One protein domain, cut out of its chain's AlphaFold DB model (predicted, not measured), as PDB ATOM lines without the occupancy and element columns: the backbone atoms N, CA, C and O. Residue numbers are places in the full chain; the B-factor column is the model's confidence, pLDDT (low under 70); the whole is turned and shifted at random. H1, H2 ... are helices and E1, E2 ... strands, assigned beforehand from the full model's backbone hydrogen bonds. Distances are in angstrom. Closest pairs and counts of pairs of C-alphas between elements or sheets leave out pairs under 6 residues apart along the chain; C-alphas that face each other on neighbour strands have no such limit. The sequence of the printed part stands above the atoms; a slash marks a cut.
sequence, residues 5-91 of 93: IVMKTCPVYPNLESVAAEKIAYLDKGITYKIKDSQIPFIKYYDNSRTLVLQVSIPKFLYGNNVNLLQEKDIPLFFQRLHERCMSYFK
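What this domain is: This is residues 5 to 91 of the 93 residues of an uncharacterized protein of Paenibacillus tyrfis (UniProt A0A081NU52). This is a twisted sheet of five strands with one long helix, H2, running past it near E5 and only grazing it. The E2-E3 hairpin makes one end of a rod-shaped whole, while short H1 and the loop of residues 64 to 73 lie toward the other end, where H1 and H2 meet about at right angles. A long link, residues 9 to 20, crosses from edge strand E1 to the opposite edge, E2. The printed part has 87 residues, with five named strands followed by two named helices; the sheet runs E1 E5 E4 E3 E2, all antiparallel, and the class is mixed, helices and strands. It is only just compact, close to loose, with a radius of gyration of the C-alphas of 14.1 A and spans of 44 by 21 by 21 A.

Where its parts are: Find C-alpha 5 at (280.676, 203.439, 196.179), where E1 begins; it runs to residue 8. Next come E2, residues 21 to 26, 15.7 A long, and E3, residues 30 to 35, 16.4 A. E4 holds residues 42 to 46, and E5, residues 51 to 57, is the longest strand at 19.9 A. H1, residues 58 to 63, follows directly. H2 runs 23.9 A through residues 74 to 90, from C-alpha 74 at (287.413, 194.698, 186.635) to C-alpha 90 at (267.829, 207.440, 181.589).

How they stand to each other: Start at edge strand E1, antiparallel to E5 at 167 degrees; look for N 7 and O 54, 2.9 A apart. E5 and E4 form a hairpin, with N 53 and O 44 at 2.8 A. E4 and E3 form another, with N 33 and O 45 at 2.8 A. The hairpin of E3 and E2 has N 24 and O 32 at 2.8 A. E2 to E5 make a meander, each strand the antiparallel neighbour of the one before. H2 only grazes the sheet, with its residues 78 to 90, and is near E5. H1 is not on the sheet; H2 touches it with residues 75 to 78 alone, about perpendicular at 85 degrees, and the closest C-alphas are those of Leu 62 and Phe 78, 6.5 A apart. In H1 and H2 every O i to N i+4 pair is within hydrogen-bond range.

The domain as a whole: The two C-alphas farthest apart, those of Leu 27 and Gln 71, are 44.8 A apart. The printed part has no cut, and the long link is E1 to E2, with 12 residues between them. The mean pLDDT of the printed part is 84.6; look for values under 70 at residue 67 and residues 90 to 91.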
ATOM      1  N   ILE A   5     280.356 202.105 196.669       86.19
ATOM      2  CA  ILE A   5     280.676 203.439 196.179       86.19
ATOM      3  C   ILE A   5     279.391 204.250 196.044       86.19
ATOM      4  O   ILE A   5     278.350 203.722 195.644       86.19
ATOM      5  N   VAL A   6     279.472 205.534 196.384       89.69
ATOM      6  CA  VAL A   6     278.402 206.505 196.150       89.69
ATOM      7  C   VAL A   6     278.859 207.437 195.041       89.69
ATOM      8  O   VAL A   6     279.872 208.117 195.175       89.69
ATOM      9  N   MET A   7     278.101 207.474 193.953       89.31
ATOM     10  CA  MET A   7     278.371 208.324 192.800       89.31
ATOM     11  C   MET A   7     277.244 209.331 192.636       89.31
ATOM     12  O   MET A   7     276.071 209.013 192.839       89.31
ATOM     13  N   LYS A   8     277.614 210.550 192.247       88.44
ATOM     14  CA  LYS A   8     276.679 211.605 191.868       88.44
ATOM     15  C   LYS A   8     276.941 211.984 190.423       88.44
ATOM     16  O   LYS A   8     278.096 212.106 190.024       88.44
ATOM     17  N   THR A   9     275.882 212.166 189.654       82.62
ATOM     18  CA  THR A   9     276.000 212.623 188.272       82.62
ATOM     19  C   THR A   9     276.030 214.145 188.206       82.62
ATOM     20  O   THR A   9     275.552 214.836 189.107       82.62
ATOM     21  N   CYS A  10     276.501 214.670 187.079       81.56
ATOM     22  CA  CYS A  10     276.097 215.998 186.629       81.56
ATOM     23  C   CYS A  10     274.561 216.064 186.460       81.56
ATOM     24  O   CYS A  10     273.898 215.018 186.474       81.56
ATOM     25  N   PRO A  11     273.974 217.264 186.304       83.06
ATOM     26  CA  PRO A  11     272.552 217.406 186.017       83.06
ATOM     27  C   PRO A  11     272.093 216.524 184.844       83.06
ATOM     28  O   PRO A  11     272.676 216.580 183.765       83.06
ATOM     29  N   VAL A  12     271.050 215.717 185.058       82.12
ATOM     30  CA  VAL A  12     270.470 214.788 184.072       82.12
ATOM     31  C   VAL A  12     268.945 214.919 184.009       82.12
ATOM     32  O   VAL A  12     268.304 215.295 184.995       82.12
ATOM     33  N   TYR A  13     268.362 214.576 182.853       82.31
ATOM     34  CA  TYR A  13     266.920 214.667 182.569       82.31
ATOM     35  C   TYR A  13     266.332 213.285 182.262       82.31
ATOM     36  O   TYR A  13     266.032 212.972 181.109       82.31
ATOM     37  N   PRO A  14     266.218 212.415 183.275       78.12
ATOM     38  CA  PRO A  14     265.684 211.080 183.082       78.12
ATOM     39  C   PRO A  14     264.189 211.124 182.746       78.12
ATOM     40  O   PRO A  14     263.443 211.927 183.305       78.12
ATOM     41  N   ASN A  15     263.719 210.214 181.891       80.69
ATOM     42  CA  ASN A  15     262.282 209.995 181.724       80.69
ATOM     43  C   ASN A  15     261.740 209.200 182.925       80.69
ATOM     44  O   ASN A  15     261.712 207.970 182.902       80.69
ATOM     45  N   LEU A  16     261.310 209.917 183.964       79.44
ATOM     46  CA  LEU A  16     260.838 209.348 185.230       79.44
ATOM     47  C   LEU A  16     259.537 208.541 185.123       79.44
ATOM     48  O   LEU A  16     259.273 207.743 186.011       79.44
ATOM     49  N   GLU A  17     258.739 208.709 184.068       74.31
ATOM     50  CA  GLU A  17     257.525 207.902 183.858       74.31
ATOM     51  C   GLU A  17     257.868 206.493 183.363       74.31
ATOM     52  O   GLU A  17     257.188 205.521 183.682       74.31
ATOM     53  N   SER A  18     258.958 206.376 182.598       73.19
ATOM     54  CA  SER A  18     259.409 205.101 182.026       73.19
ATOM     55  C   SER A  18     260.121 204.186 183.025       73.19
ATOM     56  O   SER A  18     260.254 202.985 182.794       73.19
ATOM     57  N   VAL A  19     260.567 204.746 184.145       71.56
ATOM     58  CA  VAL A  19     261.224 204.033 185.237       71.56
ATOM     59  C   VAL A  19     260.249 204.044 186.390       71.56
ATOM     60  O   VAL A  19     259.914 205.127 186.833       71.56
ATOM     61  N   ALA A  20     259.789 202.888 186.874       72.94
ATOM     62  CA  ALA A  20     258.807 202.768 187.961       72.94
ATOM     63  C   ALA A  20     259.291 203.434 189.272       72.94
ATOM     64  O   ALA A  20     259.745 202.770 190.207       72.94
ATOM     65  N   ALA A  21     259.246 204.762 189.306       81.12
ATOM     66  CA  ALA A  21     259.892 205.608 190.280       81.12
ATOM     67  C   ALA A  21     258.879 206.028 191.338       81.12
ATOM     68  O   ALA A  21     257.800 206.539 191.047       81.12
ATOM     69  N   GLU A  22     259.246 205.830 192.595       86.62
ATOM     70  CA  GLU A  22     258.451 206.259 193.732       86.62
ATOM     71  C   GLU A  22     258.766 207.726 194.031       86.62
ATOM     72  O   GLU A  22     259.898 208.075 194.386       86.62
ATOM     73  N   LYS A  23     257.765 208.594 193.863       89.06
ATOM     74  CA  LYS A  23     257.869 210.031 194.122       89.06
ATOM     75  C   LYS A  23     257.698 210.317 195.613       89.06
ATOM     76  O   LYS A  23     256.691 209.951 196.208       89.06
ATOM     77  N   ILE A  24     258.652 211.037 196.191       88.19
ATOM     78  CA  ILE A  24     258.636 211.481 197.585       88.19
ATOM     79  C   ILE A  24     258.826 212.993 197.607       88.19
ATOM     80  O   ILE A  24     259.848 213.504 197.150       88.19
ATOM     81  N   ALA A  25     257.841 213.712 198.134       86.00
ATOM     82  CA  ALA A  25     257.906 215.157 198.303       86.00
ATOM     83  C   ALA A  25     258.301 215.500 199.744       86.00
ATOM     84  O   ALA A  25     257.699 215.002 200.691       86.00
ATOM     85  N   TYR A  26     259.303 216.361 199.897       82.00
ATOM     86  CA  TYR A  26     259.722 216.927 201.176       82.00
ATOM     87  C   TYR A  26     259.419 218.424 201.169       82.00
ATOM     88  O   TYR A  26     259.733 219.092 200.183       82.00
ATOM     89  N   LEU A  27     258.862 218.947 202.265       76.00
ATOM     90  CA  LEU A  27     258.480 220.361 202.383       76.00
ATOM     91  C   LEU A  27     259.652 221.308 202.055       76.00
ATOM     92  O   LEU A  27     259.486 222.279 201.328       76.00
ATOM     93  N   ASP A  28     260.842 220.973 202.549       78.44
ATOM     94  CA  ASP A  28     262.037 221.826 202.520       78.44
ATOM     95  C   ASP A  28     263.116 221.341 201.532       78.44
ATOM     96  O   ASP A  28     264.014 222.098 201.168       78.44
ATOM     97  N   LYS A  29     263.027 220.095 201.043       72.38
ATOM     98  CA  LYS A  29     264.020 219.494 200.120       72.38
ATOM     99  C   LYS A  29     263.492 219.253 198.703       72.38
ATOM    100  O   LYS A  29     264.238 218.769 197.852       72.38
ATOM    101  N   GLY A  30     262.231 219.598 198.444       85.75
ATOM    102  CA  GLY A  30     261.574 219.398 197.158       85.75
ATOM    103  C   GLY A  30     261.283 217.933 196.852       85.75
ATOM    104  O   GLY A  30     261.066 217.114 197.748       85.75
ATOM    105  N   ILE A  31     261.242 217.601 195.563       89.19
ATOM    106  CA  ILE A  31     260.826 216.280 195.094       89.19
ATOM    107  C   ILE A  31     262.053 215.386 194.896       89.19
ATOM    108  O   ILE A  31     263.028 215.749 194.241       89.19
ATOM    109  N   THR A  32     261.994 214.186 195.465       90.38
ATOM    110  CA  THR A  32     262.964 213.113 195.241       90.38
ATOM    111  C   THR A  32     262.252 211.899 194.674       90.38
ATOM    112  O   THR A  32     261.187 211.521 195.151       90.38
ATOM    113  N   TYR A  33     262.870 211.240 193.708       90.12
ATOM    114  CA  TYR A  33     262.373 210.000 193.134       90.12
ATOM    115  C   TYR A  33     263.298 208.855 193.532       90.12
ATOM    116  O   TYR A  33     264.515 208.939 193.349       90.12
ATOM    117  N   LYS A  34     262.736 207.782 194.088       90.81
ATOM    118  CA  LYS A  34     263.450 206.515 194.276       90.81
ATOM    119  C   LYS A  34     263.175 205.627 193.076       90.81
ATOM    120  O   LYS A  34     262.022 205.318 192.794       90.81
ATOM    121  N   ILE A  35     264.225 205.200 192.392       88.44
ATOM    122  CA  ILE A  35     264.106 204.345 191.210       88.44
ATOM    123  C   ILE A  35     264.503 202.926 191.610       88.44
ATOM    124  O   ILE A  35     265.533 202.723 192.257       88.44
ATOM    125  N   LYS A  36     263.672 201.945 191.248       84.81
ATOM    126  CA  LYS A  36     263.958 200.525 191.481       84.81
ATOM    127  C   LYS A  36     264.751 199.949 190.310       84.81
ATOM    128  O   LYS A  36     264.370 200.117 189.153       84.81
ATOM    129  N   ASP A  37     265.821 199.234 190.627       84.56
ATOM    130  CA  ASP A  37     266.664 198.528 189.667       84.56
ATOM    131  C   ASP A  37     267.132 197.200 190.278       84.56
ATOM    132  O   ASP A  37     267.291 197.088 191.495       84.56
ATOM    133  N   SER A  38     267.295 196.170 189.448       81.75
ATOM    134  CA  SER A  38     267.692 194.834 189.909       81.75
ATOM    135  C   SER A  38     269.193 194.695 190.171       81.75
ATOM    136  O   SER A  38     269.593 193.809 190.922       81.75
ATOM    137  N   GLN A  39     270.024 195.543 189.564       81.38
ATOM    138  CA  GLN A  39     271.486 195.498 189.646       81.38
ATOM    139  C   GLN A  39     272.049 196.624 190.518       81.38
ATOM    140  O   GLN A  39     273.045 196.434 191.216       81.38
ATOM    141  N   ILE A  40     271.410 197.795 190.500       87.12
ATOM    142  CA  ILE A  40     271.793 198.955 191.298       87.12
ATOM    143  C   ILE A  40     270.837 199.056 192.493       87.12
ATOM    144  O   ILE A  40     269.688 199.466 192.337       87.12
ATOM    145  N   PRO A  41     271.299 198.724 193.709       84.31
ATOM    146  CA  PRO A  41     270.420 198.605 194.869       84.31
ATOM    147  C   PRO A  41     269.836 199.947 195.319       84.31
ATOM    148  O   PRO A  41     268.825 199.983 196.019       84.31
ATOM    149  N   PHE A  42     270.475 201.056 194.949       89.19
ATOM    150  CA  PHE A  42     270.033 202.378 195.344       89.19
ATOM    151  C   PHE A  42     270.242 203.387 194.226       89.19
ATOM    152  O   PHE A  42     271.371 203.709 193.847       89.19
ATOM    153  N   ILE A  43     269.122 203.923 193.755       90.31
ATOM    154  CA  ILE A  43     269.062 205.019 192.802       90.31
ATOM    155  C   ILE A  43     268.109 206.075 193.365       90.31
ATOM    156  O   ILE A  43     266.934 205.798 193.630       90.31
ATOM    157  N   LYS A  44     268.609 207.299 193.532       91.62
ATOM    158  CA  LYS A  44     267.797 208.468 193.882       91.62
ATOM    159  C   LYS A  44     268.004 209.587 192.881       91.62
ATOM    160  O   LYS A  44     269.139 209.918 192.565       91.62
ATOM    161  N   TYR A  45     266.917 210.208 192.452       90.81
ATOM    162  CA  TYR A  45     266.946 211.421 191.649       90.81
ATOM    163  C   TYR A  45     266.383 212.589 192.454       90.81
ATOM    164  O   TYR A  45     265.285 212.488 193.000       90.81
ATOM    165  N   TYR A  46     267.135 213.681 192.536       90.69
ATOM    166  CA  TYR A  46     266.698 214.928 193.155       90.69
ATOM    167  C   TYR A  46     266.254 215.887 192.059       90.69
ATOM    168  O   TYR A  46     267.080 216.318 191.257       90.69
ATOM    169  N   ASP A  47     264.969 216.231 192.043       88.19
ATOM    170  CA  ASP A  47     264.363 217.034 190.974       88.19
ATOM    171  C   ASP A  47     264.926 218.461 190.952       88.19
ATOM    172  O   ASP A  47     265.367 218.964 189.920       88.19
ATOM    173  N   ASN A  48     265.035 219.073 192.136       88.31
ATOM    174  CA  ASN A  48     265.509 220.448 192.299       88.31
ATOM    175  C   ASN A  48     266.928 220.658 191.748       88.31
ATOM    176  O   ASN A  48     267.197 221.653 191.082       88.31
ATOM    177  N   SER A  49     267.846 219.730 192.038       88.31
ATOM    178  CA  SER A  49     269.247 219.812 191.599       88.31
ATOM    179  C   SER A  49     269.524 219.006 190.330       88.31
ATOM    180  O   SER A  49     270.667 218.945 189.870       88.31
ATOM    181  N   ARG A  50     268.497 218.340 189.786       88.56
ATOM    182  CA  ARG A  50     268.566 217.431 188.634       88.56
ATOM    183  C   ARG A  50     269.652 216.366 188.774       88.56
ATOM    184  O   ARG A  50     270.245 215.930 187.794       88.56
ATOM    185  N   THR A  51     269.964 215.973 190.004       88.56
ATOM    186  CA  THR A  51     271.117 215.122 190.305       88.56
ATOM    187  C   THR A  51     270.667 213.691 190.535       88.56
ATOM    188  O   THR A  51     269.775 213.447 191.352       88.56
ATOM    189  N   LEU A  52     271.332 212.740 189.885       89.50
ATOM    190  CA  LEU A  52     271.174 211.324 190.174       89.50
ATOM    191  C   LEU A  52     272.261 210.868 191.150       89.50
ATOM    192  O   LEU A  52     273.441 211.179 190.984       89.50
ATOM    193  N   VAL A  53     271.860 210.117 192.169       91.25
ATOM    194  CA  VAL A  53     272.747 209.494 193.145       91.25
ATOM    195  C   VAL A  53     272.587 207.989 193.059       91.25
ATOM    196  O   VAL A  53     271.490 207.458 193.236       91.25
ATOM    197  N   LEU A  54     273.704 207.320 192.804       91.00
ATOM    198  CA  LEU A  54     273.813 205.876 192.672       91.00
ATOM    199  C   LEU A  54     274.659 205.355 193.822       91.00
ATOM    200  O   LEU A  54     275.734 205.891 194.094       91.00
ATOM    201  N   GLN A  55     274.199 204.299 194.476       91.56
ATOM    202  CA  GLN A  55     275.007 203.579 195.447       91.56
ATOM    203  C   GLN A  55     275.023 202.102 195.073       91.56
ATOM    204  O   GLN A  55     273.979 201.460 194.950       91.56
ATOM    205  N   VAL A  56     276.225 201.578 194.845       89.75
ATOM    206  CA  VAL A  56     276.427 200.247 194.277       89.75
ATOM    207  C   VAL A  56     277.726 199.633 194.787       89.75
ATOM    208  O   VAL A  56     278.701 200.329 195.061       89.75
ATOM    209  N   SER A  57     277.732 198.314 194.940       88.31
ATOM    210  CA  SER A  57     278.936 197.550 195.255       88.31
ATOM    211  C   SER A  57     279.517 196.994 193.958       88.31
ATOM    212  O   SER A  57     278.819 196.277 193.244       88.31
ATOM    213  N   ILE A  58     280.783 197.306 193.668       87.50
ATOM    214  CA  ILE A  58     281.482 196.880 192.444       87.50
ATOM    215  C   ILE A  58     281.403 195.356 192.222       87.50
ATOM    216  O   ILE A  58     280.907 194.948 191.170       87.50
ATOM    217  N   PRO A  59     281.808 194.490 193.178       86.50
ATOM    218  CA  PRO A  59     281.803 193.048 192.939       86.50
ATOM    219  C   PRO A  59     280.385 192.505 192.766       86.50
ATOM    220  O   PRO A  59     280.154 191.665 191.900       86.50
ATOM    221  N   LYS A  60     279.408 193.030 193.519       87.12
ATOM    222  CA  LYS A  60     278.010 192.605 193.381       87.12
ATOM    223  C   LYS A  60     277.385 193.032 192.061       87.12
ATOM    224  O   LYS A  60     276.599 192.289 191.492       87.12
ATOM    225  N   PHE A  61     277.739 194.212 191.570       88.94
ATOM    226  CA  PHE A  61     277.264 194.697 190.281       88.94
ATOM    227  C   PHE A  61     277.829 193.875 189.121       88.94
ATOM    228  O   PHE A  61     277.116 193.573 188.170       88.94
ATOM    229  N   LEU A  62     279.099 193.473 189.209       88.25
ATOM    230  CA  LEU A  62     279.750 192.691 188.161       88.25
ATOM    231  C   LEU A  62     279.394 191.200 188.184       88.25
ATOM    232  O   LEU A  62     279.230 190.606 187.117       88.25
ATOM    233  N   TYR A  63     279.300 190.601 189.376       87.19
ATOM    234  CA  TYR A  63     279.252 189.144 189.563       87.19
ATOM    235  C   TYR A  63     278.076 188.658 190.425       87.19
ATOM    236  O   TYR A  63     277.957 187.462 190.700       87.19
ATOM    237  N   GLY A  64     277.183 189.551 190.855       84.00
ATOM    238  CA  GLY A  64     276.044 189.203 191.702       84.00
ATOM    239  C   GLY A  64     276.479 188.736 193.091       84.00
ATOM    240  O   GLY A  64     277.271 189.383 193.772       84.00
ATOM    241  N   ASN A  65     275.948 187.599 193.536       79.81
ATOM    242  CA  ASN A  65     276.308 187.024 194.835       79.81
ATOM    243  C   ASN A  65     277.594 186.185 194.791       79.81
ATOM    244  O   ASN A  65     278.018 185.681 195.832       79.81
ATOM    245  N   ASN A  66     278.224 186.043 193.621       74.62
ATOM    246  CA  ASN A  66     279.492 185.337 193.507       74.62
ATOM    247  C   ASN A  66     280.609 186.233 194.040       74.62
ATOM    248  O   ASN A  66     280.942 187.267 193.456       74.62
ATOM    249  N   VAL A  67     281.174 185.838 195.179       64.12
ATOM    250  CA  VAL A  67     282.272 186.561 195.821       64.12
ATOM    251  C   VAL A  67     283.571 186.207 195.105       64.12
ATOM    252  O   VAL A  67     284.289 185.299 195.507       64.12
ATOM    253  N   ASN A  68     283.857 186.930 194.026       71.25
ATOM    254  CA  ASN A  68     285.161 186.909 193.376       71.25
ATOM    255  C   ASN A  68     286.010 188.072 193.896       71.25
ATOM    256  O   ASN A  68     285.503 189.178 194.107       71.25
ATOM    257  N   LEU A  69     287.305 187.823 194.093       81.00
ATOM    258  CA  LEU A  69     288.269 188.880 194.377       81.00
ATOM    259  C   LEU A  69     288.344 189.816 193.164       81.00
ATOM    260  O   LEU A  69     288.528 189.345 192.041       81.00
ATOM    261  N   LEU A  70     288.196 191.122 193.390       83.69
ATOM    262  CA  LEU A  70     288.326 192.116 192.327       83.69
ATOM    263  C   LEU A  70     289.764 192.158 191.807       83.69
ATOM    264  O   LEU A  70     290.709 192.237 192.591       83.69
ATOM    265  N   GLN A  71     289.914 192.162 190.487       88.44
ATOM    266  CA  GLN A  71     291.173 192.413 189.796       88.44
ATOM    267  C   GLN A  71     291.166 193.819 189.186       88.44
ATOM    268  O   GLN A  71     290.110 194.396 188.931       88.44
ATOM    269  N   GLU A  72     292.344 194.373 188.892       87.50
ATOM    270  CA  GLU A  72     292.464 195.732 188.333       87.50
ATOM    271  C   GLU A  72     291.658 195.919 187.041       87.50
ATOM    272  O   GLU A  72     291.001 196.942 186.857       87.50
ATOM    273  N   LYS A  73     291.623 194.893 186.180       89.12
ATOM    274  CA  LYS A  73     290.846 194.895 184.928       89.12
ATOM    275  C   LYS A  73     289.331 195.002 185.137       89.12
ATOM    276  O   LYS A  73     288.607 195.350 184.207       89.12
ATOM    277  N   ASP A  74     288.841 194.694 186.335       88.12
ATOM    278  CA  ASP A  74     287.413 194.698 186.635       88.12
ATOM    279  C   ASP A  74     286.913 196.120 186.952       88.12
ATOM    280  O   ASP A  74     285.733 196.411 186.771       88.12
ATOM    281  N   ILE A  75     287.803 197.047 187.335       88.12
ATOM    282  CA  ILE A  75     287.473 198.464 187.559       88.12
ATOM    283  C   ILE A  75     286.967 199.151 186.273       88.12
ATOM    284  O   ILE A  75     285.861 199.700 186.297       88.12
ATOM    285  N   PRO A  76     287.691 199.135 185.133       92.19
ATOM    286  CA  PRO A  76     287.180 199.735 183.900       92.19
ATOM    287  C   PRO A  76     285.924 199.017 183.388       92.19
ATOM    288  O   PRO A  76     284.985 199.675 182.942       92.19
ATOM    289  N   LEU A  77     285.852 197.687 183.533       92.19
ATOM    290  CA  LEU A  77     284.661 196.908 183.179       92.19
ATOM    291  C   LEU A  77     283.428 197.343 183.988       92.19
ATOM    292  O   LEU A  77     282.327 197.436 183.442       92.19
ATOM    293  N   PHE A  78     283.605 197.626 185.281       91.25
ATOM    294  CA  PHE A  78     282.548 198.147 186.142       91.25
ATOM    295  C   PHE A  78     281.990 199.467 185.612       91.25
ATOM    296  O   PHE A  78     280.779 199.579 185.423       91.25
ATOM    297  N   PHE A  79     282.855 200.444 185.331       90.25
ATOM    298  CA  PHE A  79     282.406 201.747 184.840       90.25
ATOM    299  C   PHE A  79     281.730 201.651 183.473       90.25
ATOM    300  O   PHE A  79     280.718 202.318 183.256       90.25
ATOM    301  N   GLN A  80     282.224 200.784 182.586       93.06
ATOM    302  CA  GLN A  80     281.588 200.531 181.296       93.06
ATOM    303  C   GLN A  80     280.162 199.984 181.468       93.06
ATOM    304  O   GLN A  80     279.205 200.577 180.971       93.06
ATOM    305  N   ARG A  81     279.991 198.890 182.221       91.44
ATOM    306  CA  ARG A  81     278.668 198.273 182.430       91.44
ATOM    307  C   ARG A  81     277.705 199.195 183.169       91.44
ATOM    308  O   ARG A  81     276.510 199.217 182.881       91.44
ATOM    309  N   LEU A  82     278.218 199.970 184.124       89.81
ATOM    310  CA  LEU A  82     277.427 200.967 184.832       89.81
ATOM    311  C   LEU A  82     276.927 202.047 183.870       89.81
ATOM    312  O   LEU A  82     275.757 202.419 183.927       89.81
ATOM    313  N   HIS A  83     277.791 202.525 182.976       87.94
ATOM    314  CA  HIS A  83     277.418 203.502 181.962       87.94
ATOM    315  C   HIS A  83     276.326 202.961 181.030       87.94
ATOM    316  O   HIS A  83     275.298 203.616 180.861       87.94
ATOM    317  N   GLU A  84     276.490 201.744 180.506       88.81
ATOM    318  CA  GLU A  84     275.490 201.071 179.665       88.81
ATOM    319  C   GLU A  84     274.137 200.939 180.385       88.81
ATOM    320  O   GLU A  84     273.083 201.262 179.824       88.81
ATOM    321  N   ARG A  85     274.151 200.540 181.666       86.56
ATOM    322  CA  ARG A  85     272.934 200.431 182.481       86.56
ATOM    323  C   ARG A  85     272.257 201.787 182.660       86.56
ATOM    324  O   ARG A  85     271.057 201.899 182.410       86.56
ATOM    325  N   CYS A  86     273.009 202.822 183.027       82.00
ATOM    326  CA  CYS A  86     272.491 204.181 183.174       82.00
ATOM    327  C   CYS A  86     271.906 204.720 181.860       82.00
ATOM    328  O   CYS A  86     270.827 205.309 181.873       82.00
ATOM    329  N   MET A  87     272.563 204.474 180.724       81.88
ATOM    330  CA  MET A  87     272.064 204.871 179.403       81.88
ATOM    331  C   MET A  87     270.739 204.190 179.058       81.88
ATOM    332  O   MET A  87     269.812 204.854 178.591       81.88
ATOM    333  N   SER A  88     270.605 202.893 179.362       77.94
ATOM    334  CA  SER A  88     269.352 202.160 179.134       77.94
ATOM    335  C   SER A  88     268.174 202.705 179.952       77.94
ATOM    336  O   SER A  88     267.045 202.724 179.465       77.94
ATOM    337  N   TYR A  89     268.437 203.196 181.167       70.06
ATOM    338  CA  TYR A  89     267.415 203.687 182.097       70.06
ATOM    339  C   TYR A  89     267.037 205.147 181.861       70.06
ATOM    340  O   TYR A  89     265.869 205.518 181.948       70.06
ATOM    341  N   PHE A  90     268.025 205.993 181.584       68.25
ATOM    342  CA  PHE A  90     267.829 207.440 181.589       68.25
ATOM    343  C   PHE A  90     267.777 208.054 180.199       68.25
ATOM    344  O   PHE A  90     267.465 209.237 180.104       68.25
ATOM    345  N   LYS A  91     268.035 207.267 179.139       63.62
ATOM    346  CA  LYS A  91     268.084 207.737 177.745       63.62
ATOM    347  C   LYS A  91     268.843 209.065 177.640       63.62
ATOM    348  O   LYS A  91     268.361 209.995 176.994       63.62
TER     349      LYS A  91